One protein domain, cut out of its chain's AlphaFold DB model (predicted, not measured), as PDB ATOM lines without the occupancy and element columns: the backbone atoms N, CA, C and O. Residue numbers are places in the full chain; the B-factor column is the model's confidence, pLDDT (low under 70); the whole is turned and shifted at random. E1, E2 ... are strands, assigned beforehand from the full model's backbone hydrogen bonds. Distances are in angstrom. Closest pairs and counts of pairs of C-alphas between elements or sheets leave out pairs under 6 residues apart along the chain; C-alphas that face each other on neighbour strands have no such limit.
ATOM      1  N   LEU A   3     -49.746  46.837  -3.766       79.25
ATOM      2  CA  LEU A   3     -49.235  48.075  -4.342       79.25
ATOM      3  C   LEU A   3     -48.840  47.791  -5.787       79.25
ATOM      4  O   LEU A   3     -47.997  46.932  -6.026       79.25
ATOM      5  N   ASN A   4     -49.435  48.533  -6.715       80.00
ATOM      6  CA  ASN A   4     -49.170  48.406  -8.143       80.00
ATOM      7  C   ASN A   4     -48.402  49.641  -8.614       80.00
ATOM      8  O   ASN A   4     -48.757  50.767  -8.251       80.00
ATOM      9  N   VAL A   5     -47.374  49.426  -9.426       79.44
ATOM     10  CA  VAL A   5     -46.631  50.468 -10.134       79.44
ATOM     11  C   VAL A   5     -46.646  50.113 -11.616       79.44
ATOM     12  O   VAL A   5     -46.345  48.979 -11.979       79.44
ATOM     13  N   GLU A   6     -47.010  51.075 -12.457       78.12
ATOM     14  CA  GLU A   6     -47.066  50.925 -13.913       78.12
ATOM     15  C   GLU A   6     -46.269  52.063 -14.560       78.12
ATOM     16  O   GLU A   6     -46.496  53.234 -14.238       78.12
ATOM     17  N   ASP A   7     -45.361  51.729 -15.479       74.50
ATOM     18  CA  ASP A   7     -44.755  52.693 -16.399       74.50
ATOM     19  C   ASP A   7     -45.453  52.597 -17.773       74.50
ATOM     20  O   ASP A   7     -45.256  51.628 -18.518       74.50
ATOM     21  N   PRO A   8     -46.268  53.600 -18.151       68.00
ATOM     22  CA  PRO A   8     -47.025  53.569 -19.397       68.00
ATOM     23  C   PRO A   8     -46.156  53.729 -20.656       68.00
ATOM     24  O   PRO A   8     -46.649  53.489 -21.758       68.00
ATOM     25  N   VAL A   9     -44.894  54.153 -20.528       74.81
ATOM     26  CA  VAL A   9     -43.970  54.354 -21.657       74.81
ATOM     27  C   VAL A   9     -43.178  53.080 -21.952       74.81
ATOM     28  O   VAL A   9     -42.960  52.767 -23.122       74.81
ATOM     29  N   ALA A  10     -42.788  52.335 -20.915       71.25
ATOM     30  CA  ALA A  10     -41.988  51.115 -21.038       71.25
ATOM     31  C   ALA A  10     -42.816  49.810 -21.075       71.25
ATOM     32  O   ALA A  10     -42.253  48.756 -21.350       71.25
ATOM     33  N   GLN A  11     -44.141  49.869 -20.858       71.62
ATOM     34  CA  GLN A  11     -45.000  48.682 -20.650       71.62
ATOM     35  C   GLN A  11     -44.486  47.771 -19.525       71.62
ATOM     36  O   GLN A  11     -44.585  46.549 -19.591       71.62
ATOM     37  N   GLU A  12     -43.935  48.393 -18.492       77.81
ATOM     38  CA  GLU A  12     -43.334  47.728 -17.347       77.81
ATOM     39  C   GLU A  12     -44.291  47.828 -16.159       77.81
ATOM     40  O   GLU A  12     -44.770  48.918 -15.823       77.81
ATOM     41  N   SER A  13     -44.606  46.690 -15.538       78.81
ATOM     42  CA  SER A  13     -45.500  46.628 -14.381       78.81
ATOM     43  C   SER A  13     -44.839  45.897 -13.214       78.81
ATOM     44  O   SER A  13     -44.090  44.936 -13.387       78.81
ATOM     45  N   GLY A  14     -45.091  46.384 -12.001       82.56
ATOM     46  CA  GLY A  14     -44.603  45.789 -10.765       82.56
ATOM     47  C   GLY A  14     -45.707  45.759  -9.718       82.56
ATOM     48  O   GLY A  14     -46.230  46.802  -9.325       82.56
ATOM     49  N   THR A  15     -46.047  44.566  -9.240       85.44
ATOM     50  CA  THR A  15     -47.036  44.346  -8.184       85.44
ATOM     51  C   THR A  15     -46.350  43.822  -6.930       85.44
ATOM     52  O   THR A  15     -45.787  42.731  -6.915       85.44
ATOM     53  N   LEU A  16     -46.426  44.585  -5.838       84.75
ATOM     54  CA  LEU A  16     -46.028  44.138  -4.507       84.75
ATOM     55  C   LEU A  16     -47.269  43.697  -3.733       84.75
ATOM     56  O   LEU A  16     -48.057  44.522  -3.261       84.75
ATOM     57  N   THR A  17     -47.390  42.393  -3.513       87.62
ATOM     58  CA  THR A  17     -48.417  41.818  -2.648       87.62
ATOM     59  C   THR A  17     -47.834  41.522  -1.275       87.62
ATOM     60  O   THR A  17     -46.839  40.817  -1.143       87.62
ATOM     61  N   SER A  18     -48.475  42.029  -0.219       89.00
ATOM     62  CA  SER A  18     -48.097  41.725   1.162       89.00
ATOM     63  C   SER A  18     -49.255  41.150   1.973       89.00
ATOM     64  O   SER A  18     -50.362  41.711   2.016       89.00
ATOM     65  N   MET A  19     -48.962  40.053   2.671       91.06
ATOM     66  CA  MET A  19     -49.827  39.397   3.649       91.06
ATOM     67  C   MET A  19     -49.055  39.205   4.949       91.06
ATOM     68  O   MET A  19     -47.866  38.930   4.924       91.06
ATOM     69  N   GLY A  20     -49.703  39.317   6.104       91.75
ATOM     70  CA  GLY A  20     -48.990  39.187   7.369       91.75
ATOM     71  C   GLY A  20     -49.899  38.894   8.543       91.75
ATOM     72  O   GLY A  20     -51.108  39.135   8.492       91.75
ATOM     73  N   PHE A  21     -49.294  38.390   9.610       94.25
ATOM     74  CA  PHE A  21     -49.949  38.175  10.893       94.25
ATOM     75  C   PHE A  21     -49.330  39.087  11.949       94.25
ATOM     76  O   PHE A  21     -48.154  39.450  11.887       94.25
ATOM     77  N   ALA A  22     -50.139  39.474  12.929       94.38
ATOM     78  CA  ALA A  22     -49.697  40.275  14.059       94.38
ATOM     79  C   ALA A  22     -50.364  39.763  15.331       94.38
ATOM     80  O   ALA A  22     -51.558  39.459  15.328       94.38
ATOM     81  N   VAL A  23     -49.595  39.696  16.413       96.31
ATOM     82  CA  VAL A  23     -50.118  39.419  17.751       96.31
ATOM     83  C   VAL A  23     -50.123  40.738  18.497       96.31
ATOM     84  O   VAL A  23     -49.062  41.261  18.809       96.31
ATOM     85  N   ASN A  24     -51.305  41.290  18.759       95.50
ATOM     86  CA  ASN A  24     -51.438  42.609  19.370       95.50
ATOM     87  C   ASN A  24     -51.860  42.486  20.835       95.50
ATOM     88  O   ASN A  24     -52.817  41.784  21.156       95.50
ATOM     89  N   LEU A  25     -51.167  43.214  21.703       96.31
ATOM     90  CA  LEU A  25     -51.557  43.445  23.085       96.31
ATOM     91  C   LEU A  25     -51.993  44.900  23.206       96.31
ATOM     92  O   LEU A  25     -51.251  45.818  22.852       96.31
ATOM     93  N   GLY A  26     -53.213  45.101  23.681       95.25
ATOM     94  CA  GLY A  26     -53.812  46.419  23.778       95.25
ATOM     95  C   GLY A  26     -54.612  46.616  25.045       95.25
ATOM     96  O   GLY A  26     -54.846  45.683  25.816       95.25
ATOM     97  N   LYS A  27     -55.008  47.866  25.261       95.25
ATOM     98  CA  LYS A  27     -55.884  48.263  26.350       95.25
ATOM     99  C   LYS A  27     -56.938  49.224  25.829       95.25
ATOM    100  O   LYS A  27     -56.618  50.294  25.317       95.25
ATOM    101  N   GLN A  28     -58.181  48.866  26.116       94.56
ATOM    102  CA  GLN A  28     -59.334  49.724  25.945       94.56
ATOM    103  C   GLN A  28     -59.641  50.472  27.248       94.56
ATOM    104  O   GLN A  28     -59.592  49.906  28.343       94.56
ATOM    105  N   VAL A  29     -59.966  51.756  27.130       94.25
ATOM    106  CA  VAL A  29     -60.395  52.633  28.221       94.25
ATOM    107  C   VAL A  29     -61.666  53.356  27.793       94.25
ATOM    108  O   VAL A  29     -61.728  53.935  26.711       94.25
ATOM    109  N   LEU A  30     -62.671  53.340  28.668       92.75
ATOM    110  CA  LEU A  30     -63.876  54.150  28.535       92.75
ATOM    111  C   LEU A  30     -63.698  55.445  29.336       92.75
ATOM    112  O   LEU A  30     -63.389  55.420  30.527       92.75
ATOM    113  N   LEU A  31     -63.874  56.581  28.672       90.12
ATOM    114  CA  LEU A  31     -63.802  57.916  29.244       90.12
ATOM    115  C   LEU A  31     -65.204  58.510  29.331       90.12
ATOM    116  O   LEU A  31     -65.884  58.682  28.316       90.12
ATOM    117  N   LYS A  32     -65.599  58.878  30.555       88.69
ATOM    118  CA  LYS A  32     -66.883  59.532  30.863       88.69
ATOM    119  C   LYS A  32     -68.100  58.807  30.268       88.69
ATOM    120  O   LYS A  32     -69.041  59.470  29.852       88.69
ATOM    121  N   ASP A  33     -68.031  57.482  30.158       86.25
ATOM    122  CA  ASP A  33     -69.072  56.614  29.588       86.25
ATOM    123  C   ASP A  33     -69.497  56.927  28.142       86.25
ATOM    124  O   ASP A  33     -70.455  56.352  27.642       86.25
ATOM    125  N   ILE A  34     -68.765  57.806  27.450       89.88
ATOM    126  CA  ILE A  34     -69.121  58.307  26.115       89.88
ATOM    127  C   ILE A  34     -67.993  58.070  25.119       89.88
ATOM    128  O   ILE A  34     -68.258  57.850  23.948       89.88
ATOM    129  N   VAL A  35     -66.725  58.125  25.528       91.25
ATOM    130  CA  VAL A  35     -65.601  58.016  24.586       91.25
ATOM    131  C   VAL A  35     -64.816  56.751  24.864       91.25
ATOM    132  O   VAL A  35     -64.339  56.543  25.973       91.25
ATOM    133  N   ILE A  36     -64.641  55.918  23.848       93.75
ATOM    134  CA  ILE A  36     -63.795  54.729  23.910       93.75
ATOM    135  C   ILE A  36     -62.454  55.065  23.268       93.75
ATOM    136  O   ILE A  36     -62.414  55.530  22.131       93.75
ATOM    137  N   ILE A  37     -61.365  54.792  23.980       94.00
ATOM    138  CA  ILE A  37     -60.009  54.796  23.431       94.00
ATOM    139  C   ILE A  37     -59.456  53.385  23.566       94.00
ATOM    140  O   ILE A  37     -59.349  52.869  24.675       94.00
ATOM    141  N   ASP A  38     -59.090  52.774  22.449       94.38
ATOM    142  CA  ASP A  38     -58.382  51.498  22.408       94.38
ATOM    143  C   ASP A  38     -57.024  51.704  21.746       94.38
ATOM    144  O   ASP A  38     -56.934  52.352  20.707       94.38
ATOM    145  N   ALA A  39     -55.963  51.201  22.363       96.62
ATOM    146  CA  ALA A  39     -54.609  51.302  21.842       96.62
ATOM    147  C   ALA A  39     -53.895  49.961  21.979       96.62
ATOM    148  O   ALA A  39     -53.991  49.308  23.018       96.62
ATOM    149  N   TRP A  40     -53.136  49.574  20.954       97.38
ATOM    150  CA  TRP A  40     -52.425  48.300  20.922       97.38
ATOM    151  C   TRP A  40     -51.044  48.392  20.277       97.38
ATOM    152  O   TRP A  40     -50.773  49.231  19.414       97.38
ATOM    153  N   VAL A  41     -50.181  47.468  20.696       97.62
ATOM    154  CA  VAL A  41     -48.850  47.227  20.140       97.62
ATOM    155  C   VAL A  41     -48.619  45.729  19.998       97.62
ATOM    156  O   VAL A  41     -49.076  44.935  20.820       97.62
ATOM    157  N   GLY A  42     -47.904  45.324  18.958       96.81
ATOM    158  CA  GLY A  42     -47.627  43.918  18.728       96.81
ATOM    159  C   GLY A  42     -46.488  43.671  17.754       96.81
ATOM    160  O   GLY A  42     -46.282  44.480  16.844       96.81
ATOM    161  N   PRO A  43     -45.745  42.559  17.891       97.19
ATOM    162  CA  PRO A  43     -44.932  42.072  16.793       97.19
ATOM    163  C   PRO A  43     -45.827  41.664  15.619       97.19
ATOM    164  O   PRO A  43     -46.945  41.168  15.777       97.19
ATOM    165  N   SER A  44     -45.289  41.845  14.424       95.81
ATOM    166  CA  SER A  44     -45.880  41.395  13.174       95.81
ATOM    167  C   SER A  44     -44.825  40.719  12.320       95.81
ATOM    168  O   SER A  44     -43.644  41.054  12.408       95.81
ATOM    169  N   TYR A  45     -45.260  39.786  11.489       94.31
ATOM    170  CA  TYR A  45     -44.454  39.233  10.415       94.31
ATOM    171  C   TYR A  45     -45.238  39.371   9.119       94.31
ATOM    172  O   TYR A  45     -46.430  39.050   9.075       94.31
ATOM    173  N   ASN A  46     -44.583  39.888   8.087       93.06
ATOM    174  CA  ASN A  46     -45.200  40.121   6.792       93.06
ATOM    175  C   ASN A  46     -44.434  39.343   5.733       93.06
ATOM    176  O   ASN A  46     -43.227  39.523   5.598       93.06
ATOM    177  N   PHE A  47     -45.177  38.530   4.999       91.56
ATOM    178  CA  PHE A  47     -44.773  37.916   3.751       91.56
ATOM    179  C   PHE A  47     -44.981  38.926   2.620       91.56
ATOM    180  O   PHE A  47     -46.022  39.604   2.579       91.56
ATOM    181  N   ARG A  48     -43.999  39.076   1.733       88.06
ATOM    182  CA  ARG A  48     -44.042  40.047   0.635       88.06
ATOM    183  C   ARG A  48     -43.569  39.415  -0.662       88.06
ATOM    184  O   ARG A  48     -42.405  39.075  -0.790       88.06
ATOM    185  N   THR A  49     -44.456  39.365  -1.642       85.62
ATOM    186  CA  THR A  49     -44.159  38.870  -2.985       85.62
ATOM    187  C   THR A  49     -44.113  40.044  -3.950       85.62
ATOM    188  O   THR A  49     -45.038  40.860  -3.970       85.62
ATOM    189  N   VAL A  50     -43.036  40.132  -4.729       82.94
ATOM    190  CA  VAL A  50     -42.890  41.087  -5.831       82.94
ATOM    191  C   VAL A  50     -43.068  40.324  -7.138       82.94
ATOM    192  O   VAL A  50     -42.313  39.398  -7.420       82.94
ATOM    193  N   GLU A  51     -44.055  40.719  -7.928       83.50
ATOM    194  CA  GLU A  51     -44.272  40.238  -9.290       83.50
ATOM    195  C   GLU A  51     -43.927  41.377 -10.249       83.50
ATOM    196  O   GLU A  51     -44.416  42.491 -10.074       83.50
ATOM    197  N   ALA A  52     -43.060  41.121 -11.227       79.81
ATOM    198  CA  ALA A  52     -42.668  42.102 -12.233       79.81
ATOM    199  C   ALA A  52     -42.909  41.548 -13.637       79.81
ATOM    200  O   ALA A  52     -42.578  40.394 -13.920       79.81
ATOM    201  N   GLU A  53     -43.464  42.380 -14.511       77.00
ATOM    202  CA  GLU A  53     -43.652  42.098 -15.930       77.00
ATOM    203  C   GLU A  53     -42.769  43.063 -16.742       77.00
ATOM    204  O   GLU A  53     -42.980  44.275 -16.706       77.00
ATOM    205  N   GLY A  54     -41.762  42.528 -17.450       70.62
ATOM    206  CA  GLY A  54     -40.781  43.295 -18.240       70.62
ATOM    207  C   GLY A  54     -39.319  42.985 -17.877       70.62
ATOM    208  O   GLY A  54     -39.053  42.085 -17.081       70.62
ATOM    209  N   GLU A  55     -38.355  43.728 -18.438       66.44
ATOM    210  CA  GLU A  55     -36.932  43.695 -18.026       66.44
ATOM    211  C   GLU A  55     -36.684  44.604 -16.805       66.44
ATOM    212  O   GLU A  55     -35.748  45.400 -16.759       66.44
ATOM    213  N   ILE A  56     -37.537  44.486 -15.786       65.62
ATOM    214  CA  ILE A  56     -37.429  45.286 -14.566       65.62
ATOM    215  C   ILE A  56     -36.561  44.530 -13.560       65.62
ATOM    216  O   ILE A  56     -36.971  43.503 -13.017       65.62
ATOM    217  N   ASP A  57     -35.375  45.060 -13.261       67.56
ATOM    218  CA  ASP A  57     -34.639  44.657 -12.062       67.56
ATOM    219  C   ASP A  57     -35.308  45.305 -10.846       67.56
ATOM    220  O   ASP A  57     -35.146  46.496 -10.569       67.56
ATOM    221  N   THR A  58     -36.104  44.524 -10.119       64.62
ATOM    222  CA  THR A  58     -36.806  44.999  -8.922       64.62
ATOM    223  C   THR A  58     -35.855  45.272  -7.755       64.62
ATOM    224  O   THR A  58     -36.286  45.827  -6.741       64.62
ATOM    225  N   GLY A  59     -34.577  44.871  -7.849       65.69
ATOM    226  CA  GLY A  59     -33.540  45.047  -6.828       65.69
ATOM    227  C   GLY A  59     -33.796  44.307  -5.507       65.69
ATOM    228  O   GLY A  59     -32.934  44.292  -4.626       65.69
ATOM    229  N   ILE A  60     -34.975  43.701  -5.344       65.56
ATOM    230  CA  ILE A  60     -35.448  43.023  -4.139       65.56
ATOM    231  C   ILE A  60     -36.249  41.801  -4.592       65.56
ATOM    232  O   ILE A  60     -37.383  41.919  -5.051       65.56
ATOM    233  N   SER A  61     -35.641  40.623  -4.462       62.88
ATOM    234  CA  SER A  61     -36.253  39.348  -4.852       62.88
ATOM    235  C   SER A  61     -37.232  38.805  -3.809       62.88
ATOM    236  O   SER A  61     -38.120  38.038  -4.156       62.88
ATOM    237  N   ASP A  62     -37.053  39.175  -2.539       67.88
ATOM    238  CA  ASP A  62     -37.908  38.751  -1.430       67.88
ATOM    239  C   ASP A  62     -37.776  39.749  -0.269       67.88
ATOM    240  O   ASP A  62     -36.665  40.180   0.057       67.88
ATOM    241  N   ALA A  63     -38.894  40.167   0.330       73.56
ATOM    242  CA  ALA A  63     -38.925  41.267   1.311       73.56
ATOM    243  C   ALA A  63     -39.686  40.917   2.597       73.56
ATOM    244  O   ALA A  63     -40.307  41.787   3.230       73.56
ATOM    245  N   ASP A  64     -39.638  39.645   2.965       89.31
ATOM    246  CA  ASP A  64     -40.197  39.119   4.198       89.31
ATOM    247  C   ASP A  64     -39.542  39.735   5.437       89.31
ATOM    248  O   ASP A  64     -38.333  39.979   5.479       89.31
ATOM    249  N   GLY A  65     -40.331  39.982   6.484       90.50
ATOM    250  CA  GLY A  65     -39.729  40.514   7.698       90.50
ATOM    251  C   GLY A  65     -40.624  40.712   8.904       90.50
ATOM    252  O   GLY A  65     -41.848  40.866   8.824       90.50
ATOM    253  N   PHE A  66     -39.937  40.772  10.044       94.62
ATOM    254  CA  PHE A  66     -40.498  41.207  11.311       94.62
ATOM    255  C   PHE A  66     -40.707  42.720  11.324       94.62
ATOM    256  O   PHE A  66     -39.900  43.494  10.813       94.62
ATOM    257  N   GLY A  67     -41.787  43.143  11.965       92.69
ATOM    258  CA  GLY A  67     -42.109  44.542  12.189       92.69
ATOM    259  C   GLY A  67     -42.849  44.736  13.501       92.69
ATOM    260  O   GLY A  67     -43.317  43.780  14.122       92.69
ATOM    261  N   ILE A  68     -42.998  45.991  13.905       94.88
ATOM    262  CA  ILE A  68     -43.837  46.380  15.039       94.88
ATOM    263  C   ILE A  68     -45.108  47.000  14.473       94.88
ATOM    264  O   ILE A  68     -45.047  47.904  13.641       94.88
ATOM    265  N   ARG A  69     -46.262  46.520  14.931       93.81
ATOM    266  CA  ARG A  69     -47.564  47.084  14.601       93.81
ATOM    267  C   ARG A  69     -48.088  47.869  15.789       93.81
ATOM    268  O   ARG A  69     -48.135  47.365  16.906       93.81
ATOM    269  N   LEU A  70     -48.497  49.097  15.514       96.06
ATOM    270  CA  LEU A  70     -49.152  49.991  16.455       96.06
ATOM    271  C   LEU A  70     -50.543  50.312  15.922       96.06
ATOM    272  O   LEU A  70     -50.759  50.324  14.706       96.06
ATOM    273  N   GLY A  71     -51.482  50.589  16.814       94.88
ATOM    274  CA  GLY A  71     -52.773  51.118  16.409       94.88
ATOM    275  C   GLY A  71     -53.531  51.760  17.554       94.88
ATOM    276  O   GLY A  71     -53.271  51.499  18.729       94.88
ATOM    277  N   ILE A  72     -54.440  52.645  17.164       95.75
ATOM    278  CA  ILE A  72     -55.368  53.336  18.044       95.75
ATOM    279  C   ILE A  72     -56.743  53.330  17.380       95.75
ATOM    280  O   ILE A  72     -56.856  53.539  16.171       95.75
ATOM    281  N   ALA A  73     -57.785  53.103  18.167       93.56
ATOM    282  CA  ALA A  73     -59.168  53.299  17.776       93.56
ATOM    283  C   ALA A  73     -59.834  54.270  18.754       93.56
ATOM    284  O   ALA A  73     -59.634  54.194  19.968       93.56
ATOM    285  N   ILE A  74     -60.621  55.197  18.209       92.75
ATOM    286  CA  ILE A  74     -61.397  56.172  18.974       92.75
ATOM    287  C   ILE A  74     -62.859  55.980  18.589       92.75
ATOM    288  O   ILE A  74     -63.194  56.003  17.406       92.75
ATOM    289  N   GLY A  75     -63.717  55.773  19.583       90.31
ATOM    290  CA  GLY A  75     -65.144  55.534  19.395       90.31
ATOM    291  C   GLY A  75     -66.003  56.405  20.300       90.31
ATOM    292  O   GLY A  75     -65.535  56.917  21.319       90.31
ATOM    293  N   ILE A  76     -67.273  56.545  19.927       88.94
ATOM    294  CA  ILE A  76     -68.315  57.147  20.761       88.94
ATOM    295  C   ILE A  76     -69.246  56.014  21.200       88.94
ATOM    296  O   ILE A  76     -69.794  55.312  20.353       88.94
ATOM    297  N   ALA A  77     -69.382  55.817  22.507       75.75
ATOM    298  CA  ALA A  77     -70.386  54.962  23.119       75.75
ATOM    299  C   ALA A  77     -71.719  55.728  23.156       75.75
ATOM    300  O   ALA A  77     -71.773  56.847  23.670       75.75
TER     301      ALA A  77
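Overview. This is residues 3 to 77 of the 78 residues of an uncharacterized protein of Nitrospira bacterium SG8_35_4 (UniProt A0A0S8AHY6). A thin, twisted sheet is bent into a wide V, with the long strand E4 running through both arms and bending between them. One arm holds E1, E2 and the later part of E4; the other holds E3, the earlier part of E4 and most of E5, and E2 runs on into E3 across a short break. The printed part has 75 residues with no named helix and five named strands, E1 to E5 along the chain; the class is all strand, and the sheet is branched, with E4 the neighbour of E2, E3 and E5, and E1 the neighbour of E2, each pair antiparallel. The whole is extended, with a radius of gyration of the C-alphas of 19.2 A and spans of 59 by 26 by 13 A.

Along the chain. Find C-alpha 3 at (-49.235, 48.075, -4.342); here E1 begins, residues 3 to 7, 13.7 A long. E2, residues 12 to 22, runs 32.9 A, and E3, residues 25 to 31, runs 19.9 A. Look next at C-alpha 35, at (-65.601, 58.016, 24.586), where E4, residues 35 to 53, sets out over 48.8 A. E5, residues 65 to 76, covers 35.6 A and ends at C-alpha 76, (-68.315, 57.147, 20.761).

Arrangement. Start with the hairpin of E1 and E2, antiparallel at 171 degrees, where N 5 and O 14 are 2.9 A apart, within hydrogen-bond range. E4 lies on the other side of E2 from E1, antiparallel to E2 at 141 degrees, with N 15 and O 51 at 2.8 A. At residue 43 you will find E4 bending by 72 degrees; E2 runs on into E3 at 76 degrees. The pairing is staggered: E4 pairs with E2 over residues 44 to 53, with E3 over 35 to 41 and with E5 over 35 to 46. E3 and E4 form a hairpin, antiparallel at 141 degrees, with N 29 and O 37 at 2.8 A. E2 and E3 lie on one side of E4, and E5 on the other side. E4 and E5 also form a hairpin, antiparallel at 140 degrees, with N 44 and O 67 at 2.8 A; E3, E4 and E5 make a meander, each strand the antiparallel neighbour of the one before. E1 is apart from E3 and from E5.

Size, cuts and confidence. The two C-alphas farthest apart, those of Lys 32 and Glu 55, are 59.5 A from each other. The printed part has no cut. The link from E4 to E5, of 11 residues, is long; the other three are tight. The mean pLDDT of the printed part is 85.8; look for values under 70 at residue 8 and residues 55 to 62.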